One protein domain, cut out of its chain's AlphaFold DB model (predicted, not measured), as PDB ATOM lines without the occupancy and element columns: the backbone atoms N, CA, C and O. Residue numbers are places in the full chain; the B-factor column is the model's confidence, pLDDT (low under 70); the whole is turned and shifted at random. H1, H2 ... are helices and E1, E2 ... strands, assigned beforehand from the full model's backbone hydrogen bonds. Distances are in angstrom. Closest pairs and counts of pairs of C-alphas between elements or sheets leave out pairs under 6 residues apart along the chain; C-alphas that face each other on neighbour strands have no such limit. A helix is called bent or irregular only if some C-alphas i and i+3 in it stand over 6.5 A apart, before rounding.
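What this domain is: This is residues 145 to 230 of the 281 residues of an uncharacterized protein of Hydrogenophaga sp. BA0156 (UniProt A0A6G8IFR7). Four helices surround a short strand, E1, which lies near the middle: H3 and H4 make a V, the very short H2 sits toward the V's open end, and the separate helix H1 runs past its closed end. The long link of residues 160 to 180 leads from H1 to H2, and its residues 179 to 180 pair antiparallel with E1. The printed part has 86 residues with four named helices and one named strand, in the order H1, H2, H3, H4, E1, and the class is mostly helix. The whole is compact, with a radius of gyration of the C-alphas of 12.6 A, and rounded, spanning 34 by 31 by 23 A.

How they stand to each other: H1, residues 148 to 159, touches no helix. H2, residues 181 to 185, is apart from H1. H3, residues 190 to 202, only just touches H2, with 3 pairs of C-alphas within 8 A, and does so with residues 193 to 196 alone; the closest C-alphas, of Leu 184 and Arg 193, are 5.9 A apart. H1 and H3 are close but not clearly touching, about perpendicular at 87 degrees, with the C-alphas of Leu 158 and Val 199 closest at 7.9 A. H4, residues 204 to 216, touches H3 only at the corner by their link, and only just, with 3 pairs of C-alphas within 8 A. The closest C-alphas there, of Glu 201 and Arg 207, are 5.4 A apart, and the two helices run opposite ways at a steep tilt of 51 degrees. H4 is near both H1 and H2. E1, residues 227 to 229, pairs with no named strand; its closest C-alpha to H1 is that of Ser 229, 6.6 A from that of Glu 151, and its closest to H2 is that of Ser 227, 5.9 A from that of Leu 181. In H1, H2 and H3 every O i to N i+4 pair is within hydrogen-bond range, and in H4 7 of 9 are.

Where its parts are: H1 begins at C-alpha 148 (-44.053, 452.272, -59.797) and is 16.6 A long. H2 is 6.0 A long. H3 begins at C-alpha 190 (-42.571, 431.303, -38.607) and is 18.1 A long. H4 is also 18.1 A long, but irregular: C-alphas 209 and 212 are 8.3 A apart. E1, 5.1 A long, ends at C-alpha 229 (-41.607, 445.000, -52.753).

The domain as a whole: The C-alphas of Ser 165 and Glu 222, the two farthest apart, are 38.0 A apart. The printed part has no cut. The link from H1 to H2 is long, that from H4 to E1 short, and the other two are tight. Mean pLDDT of the printed part is 86.7; residues 145 to 147 and 220 to 225 are under 70.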
ATOM      1  N   PHE A 145     -46.304 457.638 -64.269       56.19
ATOM      2  CA  PHE A 145     -44.859 457.380 -64.279       56.19
ATOM      3  C   PHE A 145     -44.053 457.798 -63.028       56.19
ATOM      4  O   PHE A 145     -44.210 458.897 -62.502       56.19
ATOM      5  N   GLY A 146     -43.119 456.924 -62.621       65.44
ATOM      6  CA  GLY A 146     -42.175 457.080 -61.502       65.44
ATOM      7  C   GLY A 146     -41.720 455.716 -60.957       65.44
ATOM      8  O   GLY A 146     -41.740 454.728 -61.695       65.44
ATOM      9  N   ASP A 147     -41.418 455.644 -59.653       64.06
ATOM     10  CA  ASP A 147     -40.970 454.447 -58.896       64.06
ATOM     11  C   ASP A 147     -41.869 453.197 -59.063       64.06
ATOM     12  O   ASP A 147     -41.476 452.069 -58.774       64.06
ATOM     13  N   ARG A 148     -43.093 453.364 -59.577       80.31
ATOM     14  CA  ARG A 148     -44.053 452.272 -59.797       80.31
ATOM     15  C   ARG A 148     -43.711 451.368 -60.982       80.31
ATOM     16  O   ARG A 148     -44.189 450.237 -61.006       80.31
ATOM     17  N   HIS A 149     -42.906 451.828 -61.944       85.62
ATOM     18  CA  HIS A 149     -42.422 450.947 -63.013       85.62
ATOM     19  C   HIS A 149     -41.426 449.923 -62.466       85.62
ATOM     20  O   HIS A 149     -41.583 448.732 -62.718       85.62
ATOM     21  N   GLU A 150     -40.487 450.375 -61.629       87.94
ATOM     22  CA  GLU A 150     -39.550 449.488 -60.933       87.94
ATOM     23  C   GLU A 150     -40.286 448.482 -60.045       87.94
ATOM     24  O   GLU A 150     -39.878 447.329 -59.938       87.94
ATOM     25  N   GLU A 151     -41.388 448.896 -59.412       91.69
ATOM     26  CA  GLU A 151     -42.213 447.980 -58.629       91.69
ATOM     27  C   GLU A 151     -42.904 446.920 -59.498       91.69
ATOM     28  O   GLU A 151     -42.920 445.753 -59.120       91.69
ATOM     29  N   ILE A 152     -43.425 447.281 -60.675       93.00
ATOM     30  CA  ILE A 152     -43.996 446.302 -61.615       93.00
ATOM     31  C   ILE A 152     -42.928 445.297 -62.053       93.00
ATOM     32  O   ILE A 152     -43.162 444.096 -61.939       93.00
ATOM     33  N   GLU A 153     -41.755 445.768 -62.483       91.06
ATOM     34  CA  GLU A 153     -40.642 444.893 -62.875       91.06
ATOM     35  C   GLU A 153     -40.220 443.975 -61.719       91.06
ATOM     36  O   GLU A 153     -40.002 442.780 -61.911       91.06
ATOM     37  N   ARG A 154     -40.164 444.504 -60.491       90.75
ATOM     38  CA  ARG A 154     -39.841 443.728 -59.288       90.75
ATOM     39  C   ARG A 154     -40.869 442.628 -59.019       90.75
ATOM     40  O   ARG A 154     -40.474 441.514 -58.683       90.75
ATOM     41  N   LEU A 155     -42.161 442.912 -59.182       93.25
ATOM     42  CA  LEU A 155     -43.228 441.919 -59.017       93.25
ATOM     43  C   LEU A 155     -43.222 440.870 -60.135       93.25
ATOM     44  O   LEU A 155     -43.417 439.690 -59.858       93.25
ATOM     45  N   GLU A 156     -42.936 441.262 -61.376       92.50
ATOM     46  CA  GLU A 156     -42.759 440.309 -62.477       92.50
ATOM     47  C   GLU A 156     -41.563 439.383 -62.219       92.50
ATOM     48  O   GLU A 156     -41.679 438.168 -62.380       92.50
ATOM     49  N   LEU A 157     -40.434 439.926 -61.752       89.75
ATOM     50  CA  LEU A 157     -39.266 439.135 -61.354       89.75
ATOM     51  C   LEU A 157     -39.568 438.195 -60.184       89.75
ATOM     52  O   LEU A 157     -39.018 437.097 -60.136       89.75
ATOM     53  N   LEU A 158     -40.412 438.611 -59.238       90.81
ATOM     54  CA  LEU A 158     -40.825 437.778 -58.110       90.81
ATOM     55  C   LEU A 158     -41.589 436.533 -58.585       90.81
ATOM     56  O   LEU A 158     -41.347 435.434 -58.090       90.81
ATOM     57  N   ASP A 159     -42.464 436.707 -59.573       91.25
ATOM     58  CA  ASP A 159     -43.344 435.649 -60.070       91.25
ATOM     59  C   ASP A 159     -42.662 434.719 -61.091       91.25
ATOM     60  O   ASP A 159     -43.061 433.565 -61.233       91.25
ATOM     61  N   GLN A 160     -41.597 435.178 -61.761       86.94
ATOM     62  CA  GLN A 160     -40.875 434.423 -62.800       86.94
ATOM     63  C   GLN A 160     -40.231 433.113 -62.329       86.94
ATOM     64  O   GLN A 160     -40.041 432.205 -63.135       86.94
ATOM     65  N   PHE A 161     -39.853 433.014 -61.053       76.69
ATOM     66  CA  PHE A 161     -39.093 431.870 -60.526       76.69
ATOM     67  C   PHE A 161     -39.962 430.859 -59.777       76.69
ATOM     68  O   PHE A 161     -39.446 430.031 -59.026       76.69
ATOM     69  N   CYS A 162     -41.276 430.917 -59.979       71.81
ATOM     70  CA  CYS A 162     -42.194 429.941 -59.418       71.81
ATOM     71  C   CYS A 162     -42.440 428.797 -60.393       71.81
ATOM     72  O   CYS A 162     -42.724 429.003 -61.569       71.81
ATOM     73  N   ASP A 163     -42.307 427.579 -59.878       70.88
ATOM     74  CA  ASP A 163     -42.742 426.376 -60.574       70.88
ATOM     75  C   ASP A 163     -44.267 426.421 -60.768       70.88
ATOM     76  O   ASP A 163     -44.982 426.938 -59.909       70.88
ATOM     77  N   GLU A 164     -44.776 425.834 -61.852       72.00
ATOM     78  CA  GLU A 164     -46.216 425.751 -62.146       72.00
ATOM     79  C   GLU A 164     -46.997 425.051 -61.016       72.00
ATOM     80  O   GLU A 164     -48.205 425.236 -60.870       72.00
ATOM     81  N   SER A 165     -46.304 424.260 -60.191       75.00
ATOM     82  CA  SER A 165     -46.860 423.585 -59.015       75.00
ATOM     83  C   SER A 165     -47.031 424.481 -57.779       75.00
ATOM     84  O   SER A 165     -47.679 424.061 -56.816       75.00
ATOM     85  N   GLN A 166     -46.451 425.687 -57.767       79.38
ATOM     86  CA  GLN A 166     -46.463 426.600 -56.625       79.38
ATOM     87  C   GLN A 166     -47.321 427.840 -56.904       79.38
ATOM     88  O   GLN A 166     -47.230 428.442 -57.973       79.38
ATOM     89  N   PRO A 167     -48.135 428.283 -55.931       86.19
ATOM     90  CA  PRO A 167     -48.882 429.525 -56.058       86.19
ATOM     91  C   PRO A 167     -47.970 430.744 -56.239       86.19
ATOM     92  O   PRO A 167     -46.967 430.895 -55.543       86.19
ATOM     93  N   VAL A 168     -48.377 431.637 -57.141       92.69
ATOM     94  CA  VAL A 168     -47.658 432.866 -57.500       92.69
ATOM     95  C   VAL A 168     -47.422 433.750 -56.255       92.69
ATOM     96  O   VAL A 168     -48.399 434.130 -55.605       92.69
ATOM     97  N   PRO A 169     -46.178 434.119 -55.891       94.69
ATOM     98  CA  PRO A 169     -45.882 434.811 -54.638       94.69
ATOM     99  C   PRO A 169     -46.514 436.189 -54.550       94.69
ATOM    100  O   PRO A 169     -46.998 436.575 -53.483       94.69
ATOM    101  N   SER A 170     -46.589 436.922 -55.666       94.88
ATOM    102  CA  SER A 170     -47.237 438.229 -55.680       94.88
ATOM    103  C   SER A 170     -48.728 438.175 -55.324       94.88
ATOM    104  O   SER A 170     -49.296 439.229 -55.041       94.88
ATOM    105  N   LYS A 171     -49.363 436.990 -55.285       95.50
ATOM    106  CA  LYS A 171     -50.731 436.779 -54.781       95.50
ATOM    107  C   LYS A 171     -50.832 436.918 -53.258       95.50
ATOM    108  O   LYS A 171     -51.871 437.345 -52.767       95.50
ATOM    109  N   PHE A 172     -49.763 436.607 -52.523       96.81
ATOM    110  CA  PHE A 172     -49.710 436.642 -51.050       96.81
ATOM    111  C   PHE A 172     -48.939 437.846 -50.502       96.81
ATOM    112  O   PHE A 172     -48.780 438.019 -49.295       96.81
ATOM    113  N   LEU A 173     -48.419 438.677 -51.396       96.81
ATOM    114  CA  LEU A 173     -47.717 439.896 -51.047       96.81
ATOM    115  C   LEU A 173     -48.711 441.009 -50.719       96.81
ATOM    116  O   LEU A 173     -49.659 441.237 -51.470       96.81
ATOM    117  N   ASN A 174     -48.443 441.787 -49.672       96.38
ATOM    118  CA  ASN A 174     -49.162 443.035 -49.442       96.38
ATOM    119  C   ASN A 174     -48.749 444.067 -50.510       96.38
ATOM    120  O   ASN A 174     -47.835 444.855 -50.299       96.38
ATOM    121  N   ARG A 175     -49.413 444.076 -51.671       95.25
ATOM    122  CA  ARG A 175     -49.095 444.991 -52.787       95.25
ATOM    123  C   ARG A 175     -49.387 446.459 -52.475       95.25
ATOM    124  O   ARG A 175     -48.972 447.336 -53.226       95.25
ATOM    125  N   LYS A 176     -50.078 446.745 -51.375       94.44
ATOM    126  CA  LYS A 176     -50.351 448.104 -50.918       94.44
ATOM    127  C   LYS A 176     -49.142 448.706 -50.200       94.44
ATOM    128  O   LYS A 176     -48.690 449.781 -50.582       94.44
ATOM    129  N   ASN A 177     -48.607 447.993 -49.209       94.50
ATOM    130  CA  ASN A 177     -47.523 448.466 -48.336       94.50
ATOM    131  C   ASN A 177     -46.148 447.866 -48.669       94.50
ATOM    132  O   ASN A 177     -45.142 448.286 -48.101       94.50
ATOM    133  N   GLY A 178     -46.113 446.859 -49.535       95.31
ATOM    134  CA  GLY A 178     -44.918 446.105 -49.863       95.31
ATOM    135  C   GLY A 178     -44.468 445.148 -48.758       95.31
ATOM    136  O   GLY A 178     -45.199 444.832 -47.814       95.31
ATOM    137  N   LEU A 179     -43.231 444.673 -48.890       94.94
ATOM    138  CA  LEU A 179     -42.554 443.827 -47.914       94.94
ATOM    139  C   LEU A 179     -41.060 444.152 -47.912       94.94
ATOM    140  O   LEU A 179     -40.378 444.030 -48.928       94.94
ATOM    141  N   THR A 180     -40.528 444.517 -46.748       93.62
ATOM    142  CA  THR A 180     -39.086 444.715 -46.565       93.62
ATOM    143  C   THR A 180     -38.444 443.479 -45.954       93.62
ATOM    144  O   THR A 180     -39.081 442.744 -45.195       93.62
ATOM    145  N   LEU A 181     -37.153 443.276 -46.220       92.06
ATOM    146  CA  LEU A 181     -36.401 442.184 -45.611       92.06
ATOM    147  C   LEU A 181     -36.344 442.328 -44.084       92.06
ATOM    148  O   LEU A 181     -36.474 441.341 -43.370       92.06
ATOM    149  N   LYS A 182     -36.239 443.557 -43.564       91.44
ATOM    150  CA  LYS A 182     -36.302 443.824 -42.119       91.44
ATOM    151  C   LYS A 182     -37.623 443.363 -41.503       91.44
ATOM    152  O   LYS A 182     -37.611 442.712 -40.458       91.44
ATOM    153  N   ALA A 183     -38.747 443.696 -42.144       92.88
ATOM    154  CA  ALA A 183     -40.067 443.262 -41.694       92.88
ATOM    155  C   ALA A 183     -40.189 441.733 -41.738       92.88
ATOM    156  O   ALA A 183     -40.660 441.139 -40.776       92.88
ATOM    157  N   LEU A 184     -39.679 441.099 -42.799       94.56
ATOM    158  CA  LEU A 184     -39.650 439.644 -42.932       94.56
ATOM    159  C   LEU A 184     -38.803 438.961 -41.843       94.56
ATOM    160  O   LEU A 184     -39.244 437.993 -41.231       94.56
ATOM    161  N   LEU A 185     -37.593 439.458 -41.574       91.44
ATOM    162  CA  LEU A 185     -36.710 438.901 -40.542       91.44
ATOM    163  C   LEU A 185     -37.283 439.090 -39.129       91.44
ATOM    164  O   LEU A 185     -37.047 438.257 -38.256       91.44
ATOM    165  N   SER A 186     -38.073 440.147 -38.927       91.94
ATOM    166  CA  SER A 186     -38.772 440.435 -37.667       91.94
ATOM    167  C   SER A 186     -40.146 439.758 -37.557       91.94
ATOM    168  O   SER A 186     -40.822 439.929 -36.542       91.94
ATOM    169  N   GLU A 187     -40.587 439.017 -38.579       94.81
ATOM    170  CA  GLU A 187     -41.895 438.362 -38.589       94.81
ATOM    171  C   GLU A 187     -41.971 437.292 -37.492       94.81
ATOM    172  O   GLU A 187     -41.076 436.455 -37.328       94.81
ATOM    173  N   THR A 188     -43.066 437.340 -36.735       95.50
ATOM    174  CA  THR A 188     -43.341 436.438 -35.612       95.50
ATOM    175  C   THR A 188     -43.975 435.129 -36.065       95.50
ATOM    176  O   THR A 188     -43.744 434.099 -35.433       95.50
ATOM    177  N   ASP A 189     -44.724 435.145 -37.173       95.81
ATOM    178  CA  ASP A 189     -45.225 433.924 -37.794       95.81
ATOM    179  C   ASP A 189     -44.111 433.208 -38.573       95.81
ATOM    180  O   ASP A 189     -43.684 433.617 -39.658       95.81
ATOM    181  N   GLU A 190     -43.649 432.089 -38.019       95.88
ATOM    182  CA  GLU A 190     -42.571 431.303 -38.607       95.88
ATOM    183  C   GLU A 190     -42.929 430.733 -39.988       95.88
ATOM    184  O   GLU A 190     -42.035 430.593 -40.824       95.88
ATOM    185  N   ASN A 191     -44.206 430.444 -40.264       96.50
ATOM    186  CA  ASN A 191     -44.616 429.915 -41.565       96.50
ATOM    187  C   ASN A 191     -44.545 430.986 -42.651       96.50
ATOM    188  O   ASN A 191     -43.948 430.734 -43.700       96.50
ATOM    189  N   THR A 192     -45.056 432.190 -42.376       96.06
ATOM    190  CA  THR A 192     -44.870 433.356 -43.250       96.06
ATOM    191  C   THR A 192     -43.387 433.611 -43.511       96.06
ATOM    192  O   THR A 192     -42.970 433.716 -44.667       96.06
ATOM    193  N   ARG A 193     -42.562 433.644 -42.455       95.75
ATOM    194  CA  ARG A 193     -41.123 433.890 -42.602       95.75
ATOM    195  C   ARG A 193     -40.442 432.829 -43.466       95.75
ATOM    196  O   ARG A 193     -39.690 433.165 -44.376       95.75
ATOM    197  N   ARG A 194     -40.712 431.547 -43.197       95.44
ATOM    198  CA  ARG A 194     -40.138 430.414 -43.940       95.44
ATOM    199  C   ARG A 194     -40.542 430.443 -45.410       95.44
ATOM    200  O   ARG A 194     -39.689 430.235 -46.267       95.44
ATOM    201  N   TYR A 195     -41.813 430.722 -45.693       95.25
ATOM    202  CA  TYR A 195     -42.321 430.834 -47.056       95.25
ATOM    203  C   TYR A 195     -41.559 431.904 -47.848       95.25
ATOM    204  O   TYR A 195     -40.946 431.594 -48.867       95.25
ATOM    205  N   TRP A 196     -41.508 433.139 -47.353       94.94
ATOM    206  CA  TRP A 196     -40.859 434.233 -48.079       94.94
ATOM    207  C   TRP A 196     -39.341 434.068 -48.208       94.94
ATOM    208  O   TRP A 196     -38.789 434.402 -49.252       94.94
ATOM    209  N   LEU A 197     -38.658 433.496 -47.209       93.56
ATOM    210  CA  LEU A 197     -37.244 433.137 -47.356       93.56
ATOM    211  C   LEU A 197     -37.039 432.100 -48.466       93.56
ATOM    212  O   LEU A 197     -36.120 432.258 -49.263       93.56
ATOM    213  N   SER A 198     -37.923 431.103 -48.586       92.50
ATOM    214  CA  SER A 198     -37.838 430.128 -49.683       92.50
ATOM    215  C   SER A 198     -38.052 430.766 -51.062       92.50
ATOM    216  O   SER A 198     -37.348 430.423 -52.008       92.50
ATOM    217  N   VAL A 199     -38.955 431.752 -51.167       92.75
ATOM    218  CA  VAL A 199     -39.170 432.531 -52.398       92.75
ATOM    219  C   VAL A 199     -37.905 433.311 -52.774       92.75
ATOM    220  O   VAL A 199     -37.495 433.309 -53.933       92.75
ATOM    221  N   ILE A 200     -37.246 433.943 -51.798       92.12
ATOM    222  CA  ILE A 200     -35.991 434.672 -52.022       92.12
ATOM    223  C   ILE A 200     -34.860 433.720 -52.420       92.12
ATOM    224  O   ILE A 200     -34.123 434.013 -53.355       92.12
ATOM    225  N   GLU A 201     -34.711 432.583 -51.738       90.62
ATOM    226  CA  GLU A 201     -33.671 431.591 -52.031       90.62
ATOM    227  C   GLU A 201     -33.813 430.984 -53.432       90.62
ATOM    228  O   GLU A 201     -32.798 430.721 -54.087       90.62
ATOM    229  N   ALA A 202     -35.054 430.789 -53.889       89.75
ATOM    230  CA  ALA A 202     -35.379 430.283 -55.219       89.75
ATOM    231  C   ALA A 202     -35.146 431.315 -56.336       89.75
ATOM    232  O   ALA A 202     -34.930 430.924 -57.481       89.75
ATOM    233  N   ASN A 203     -35.151 432.613 -56.018       89.62
ATOM    234  CA  ASN A 203     -34.928 433.693 -56.975       89.62
ATOM    235  C   ASN A 203     -33.457 434.161 -56.936       89.62
ATOM    236  O   ASN A 203     -33.058 434.859 -56.000       89.62
ATOM    237  N   PRO A 204     -32.624 433.847 -57.950       89.44
ATOM    238  CA  PRO A 204     -31.194 434.159 -57.914       89.44
ATOM    239  C   PRO A 204     -30.885 435.655 -57.786       89.44
ATOM    240  O   PRO A 204     -29.882 436.016 -57.171       89.44
ATOM    241  N   LEU A 205     -31.739 436.520 -58.344       88.31
ATOM    242  CA  LEU A 205     -31.559 437.970 -58.296       88.31
ATOM    243  C   LEU A 205     -31.841 438.510 -56.893       88.31
ATOM    244  O   LEU A 205     -31.029 439.264 -56.359       88.31
ATOM    245  N   LEU A 206     -32.940 438.077 -56.266       88.00
ATOM    246  CA  LEU A 206     -33.256 438.457 -54.885       88.00
ATOM    247  C   LEU A 206     -32.233 437.878 -53.905       88.00
ATOM    248  O   LEU A 206     -31.752 438.587 -53.024       88.00
ATOM    249  N   ARG A 207     -31.835 436.613 -54.086       88.94
ATOM    250  CA  ARG A 207     -30.791 435.977 -53.275       88.94
ATOM    251  C   ARG A 207     -29.471 436.741 -53.345       88.94
ATOM    252  O   ARG A 207     -28.843 436.946 -52.312       88.94
ATOM    253  N   ALA A 208     -29.048 437.154 -54.540       88.25
ATOM    254  CA  ALA A 208     -27.833 437.944 -54.711       88.25
ATOM    255  C   ALA A 208     -27.965 439.339 -54.079       88.25
ATOM    256  O   ALA A 208     -27.023 439.801 -53.441       88.25
ATOM    257  N   ALA A 209     -29.130 439.981 -54.208       86.31
ATOM    258  CA  ALA A 209     -29.393 441.303 -53.637       86.31
ATOM    259  C   ALA A 209     -29.440 441.312 -52.098       86.31
ATOM    260  O   ALA A 209     -29.197 442.350 -51.485       86.31
ATOM    261  N   PHE A 210     -29.764 440.177 -51.470       88.56
ATOM    262  CA  PHE A 210     -30.001 440.076 -50.026       88.56
ATOM    263  C   PHE A 210     -29.035 439.142 -49.284       88.56
ATOM    264  O   PHE A 210     -29.236 438.895 -48.094       88.56
ATOM    265  N   SER A 211     -27.997 438.630 -49.950       84.50
ATOM    266  CA  SER A 211     -27.085 437.606 -49.416       84.50
ATOM    267  C   SER A 211     -26.511 437.967 -48.042       84.50
ATOM    268  O   SER A 211     -26.661 437.194 -47.100       84.50
ATOM    269  N   GLU A 212     -25.954 439.171 -47.896       83.75
ATOM    270  CA  GLU A 212     -25.347 439.640 -46.642       83.75
ATOM    271  C   GLU A 212     -26.352 439.676 -45.480       83.75
ATOM    272  O   GLU A 212     -26.065 439.206 -44.379       83.75
ATOM    273  N   CYS A 213     -27.560 440.190 -45.728       84.50
ATOM    274  CA  CYS A 213     -28.600 440.313 -44.704       84.50
ATOM    275  C   CYS A 213     -29.184 438.949 -44.304       84.50
ATOM    276  O   CYS A 213     -29.515 438.725 -43.139       84.50
ATOM    277  N   ILE A 214     -29.311 438.026 -45.263       84.38
ATOM    278  CA  ILE A 214     -29.803 436.666 -45.012       84.38
ATOM    279  C   ILE A 214     -28.782 435.873 -44.192       84.38
ATOM    280  O   ILE A 214     -29.159 435.226 -43.214       84.38
ATOM    281  N   GLU A 215     -27.496 435.947 -44.550       84.50
ATOM    282  CA  GLU A 215     -26.415 435.256 -43.837       84.50
ATOM    283  C   GLU A 215     -26.245 435.781 -42.408       84.50
ATOM    284  O   GLU A 215     -26.137 434.992 -41.468       84.50
ATOM    285  N   ALA A 216     -26.297 437.104 -42.226       84.19
ATOM    286  CA  ALA A 216     -26.235 437.733 -40.910       84.19
ATOM    287  C   ALA A 216     -27.511 437.525 -40.074       84.19
ATOM    288  O   ALA A 216     -27.486 437.744 -38.862       84.19
ATOM    289  N   ARG A 217     -28.623 437.108 -40.704       81.25
ATOM    290  CA  ARG A 217     -29.983 437.116 -40.132       81.25
ATOM    291  C   ARG A 217     -30.359 438.463 -39.515       81.25
ATOM    292  O   ARG A 217     -31.101 438.522 -38.537       81.25
ATOM    293  N   ASP A 218     -29.840 439.535 -40.095       81.69
ATOM    294  CA  ASP A 218     -29.987 440.882 -39.580       81.69
ATOM    295  C   ASP A 218     -29.956 441.887 -40.737       81.69
ATOM    296  O   ASP A 218     -29.194 441.748 -41.691       81.69
ATOM    297  N   CYS A 219     -30.795 442.912 -40.647       77.94
ATOM    298  CA  CYS A 219     -30.804 444.079 -41.534       77.94
ATOM    299  C   CYS A 219     -30.691 445.298 -40.610       77.94
ATOM    300  O   CYS A 219     -31.627 446.079 -40.418       77.94
ATOM    301  N   ALA A 220     -29.519 445.388 -39.968       65.56
ATOM    302  CA  ALA A 220     -29.183 446.373 -38.942       65.56
ATOM    303  C   ALA A 220     -28.825 447.757 -39.493       65.56
ATOM    304  O   ALA A 220     -28.689 448.702 -38.719       65.56
ATOM    305  N   MET A 221     -28.664 447.913 -40.811       63.12
ATOM    306  CA  MET A 221     -28.388 449.235 -41.365       63.12
ATOM    307  C   MET A 221     -29.600 450.144 -41.129       63.12
ATOM    308  O   MET A 221     -30.702 449.850 -41.592       63.12
ATOM    309  N   GLU A 222     -29.401 451.269 -40.433       55.22
ATOM    310  CA  GLU A 222     -30.459 452.256 -40.152       55.22
ATOM    311  C   GLU A 222     -31.155 452.758 -41.435       55.22
ATOM    312  O   GLU A 222     -32.314 453.154 -41.382       55.22
ATOM    313  N   ASN A 223     -30.493 452.628 -42.596       56.16
ATOM    314  CA  ASN A 223     -31.005 452.944 -43.935       56.16
ATOM    315  C   ASN A 223     -31.022 451.723 -44.888       56.16
ATOM    316  O   ASN A 223     -30.764 451.863 -46.082       56.16
ATOM    317  N   CYS A 224     -31.270 450.512 -44.375       65.56
ATOM    318  CA  CYS A 224     -31.377 449.283 -45.175       65.56
ATOM    319  C   CYS A 224     -32.536 449.416 -46.195       65.56
ATOM    320  O   CYS A 224     -33.704 449.344 -45.821       65.56
ATOM    321  N   GLN A 225     -32.223 449.607 -47.483       67.50
ATOM    322  CA  GLN A 225     -33.204 449.697 -48.581       67.50
ATOM    323  C   GLN A 225     -33.611 448.321 -49.143       67.50
ATOM    324  O   GLN A 225     -34.159 448.230 -50.241       67.50
ATOM    325  N   CYS A 226     -33.339 447.233 -48.412       84.88
ATOM    326  CA  CYS A 226     -33.640 445.868 -48.839       84.88
ATOM    327  C   CYS A 226     -35.155 445.625 -48.854       84.88
ATOM    328  O   CYS A 226     -35.752 445.174 -47.871       84.88
ATOM    329  N   SER A 227     -35.774 445.954 -49.984       89.38
ATOM    330  CA  SER A 227     -37.200 445.803 -50.222       89.38
ATOM    331  C   SER A 227     -37.457 444.660 -51.196       89.38
ATOM    332  O   SER A 227     -36.941 444.665 -52.311       89.38
ATOM    333  N   ILE A 228     -38.259 443.685 -50.769       92.50
ATOM    334  CA  ILE A 228     -38.786 442.630 -51.644       92.50
ATOM    335  C   ILE A 228     -39.866 443.231 -52.551       92.50
ATOM    336  O   ILE A 228     -39.996 442.842 -53.704       92.50
ATOM    337  N   SER A 229     -40.610 444.210 -52.035       93.62
ATOM    338  CA  SER A 229     -41.607 445.000 -52.753       93.62
ATOM    339  C   SER A 229     -41.808 446.324 -52.027       93.62
ATOM    340  O   SER A 229     -41.885 446.351 -50.798       93.62
ATOM    341  N   GLN A 230     -41.889 447.422 -52.775       92.56
ATOM    342  CA  GLN A 230     -42.173 448.749 -52.227       92.56
ATOM    343  C   GLN A 230     -43.678 448.986 -52.026       92.56
ATOM    344  O   GLN A 230     -44.059 449.823 -51.210       92.56
TER     345      GLN A 230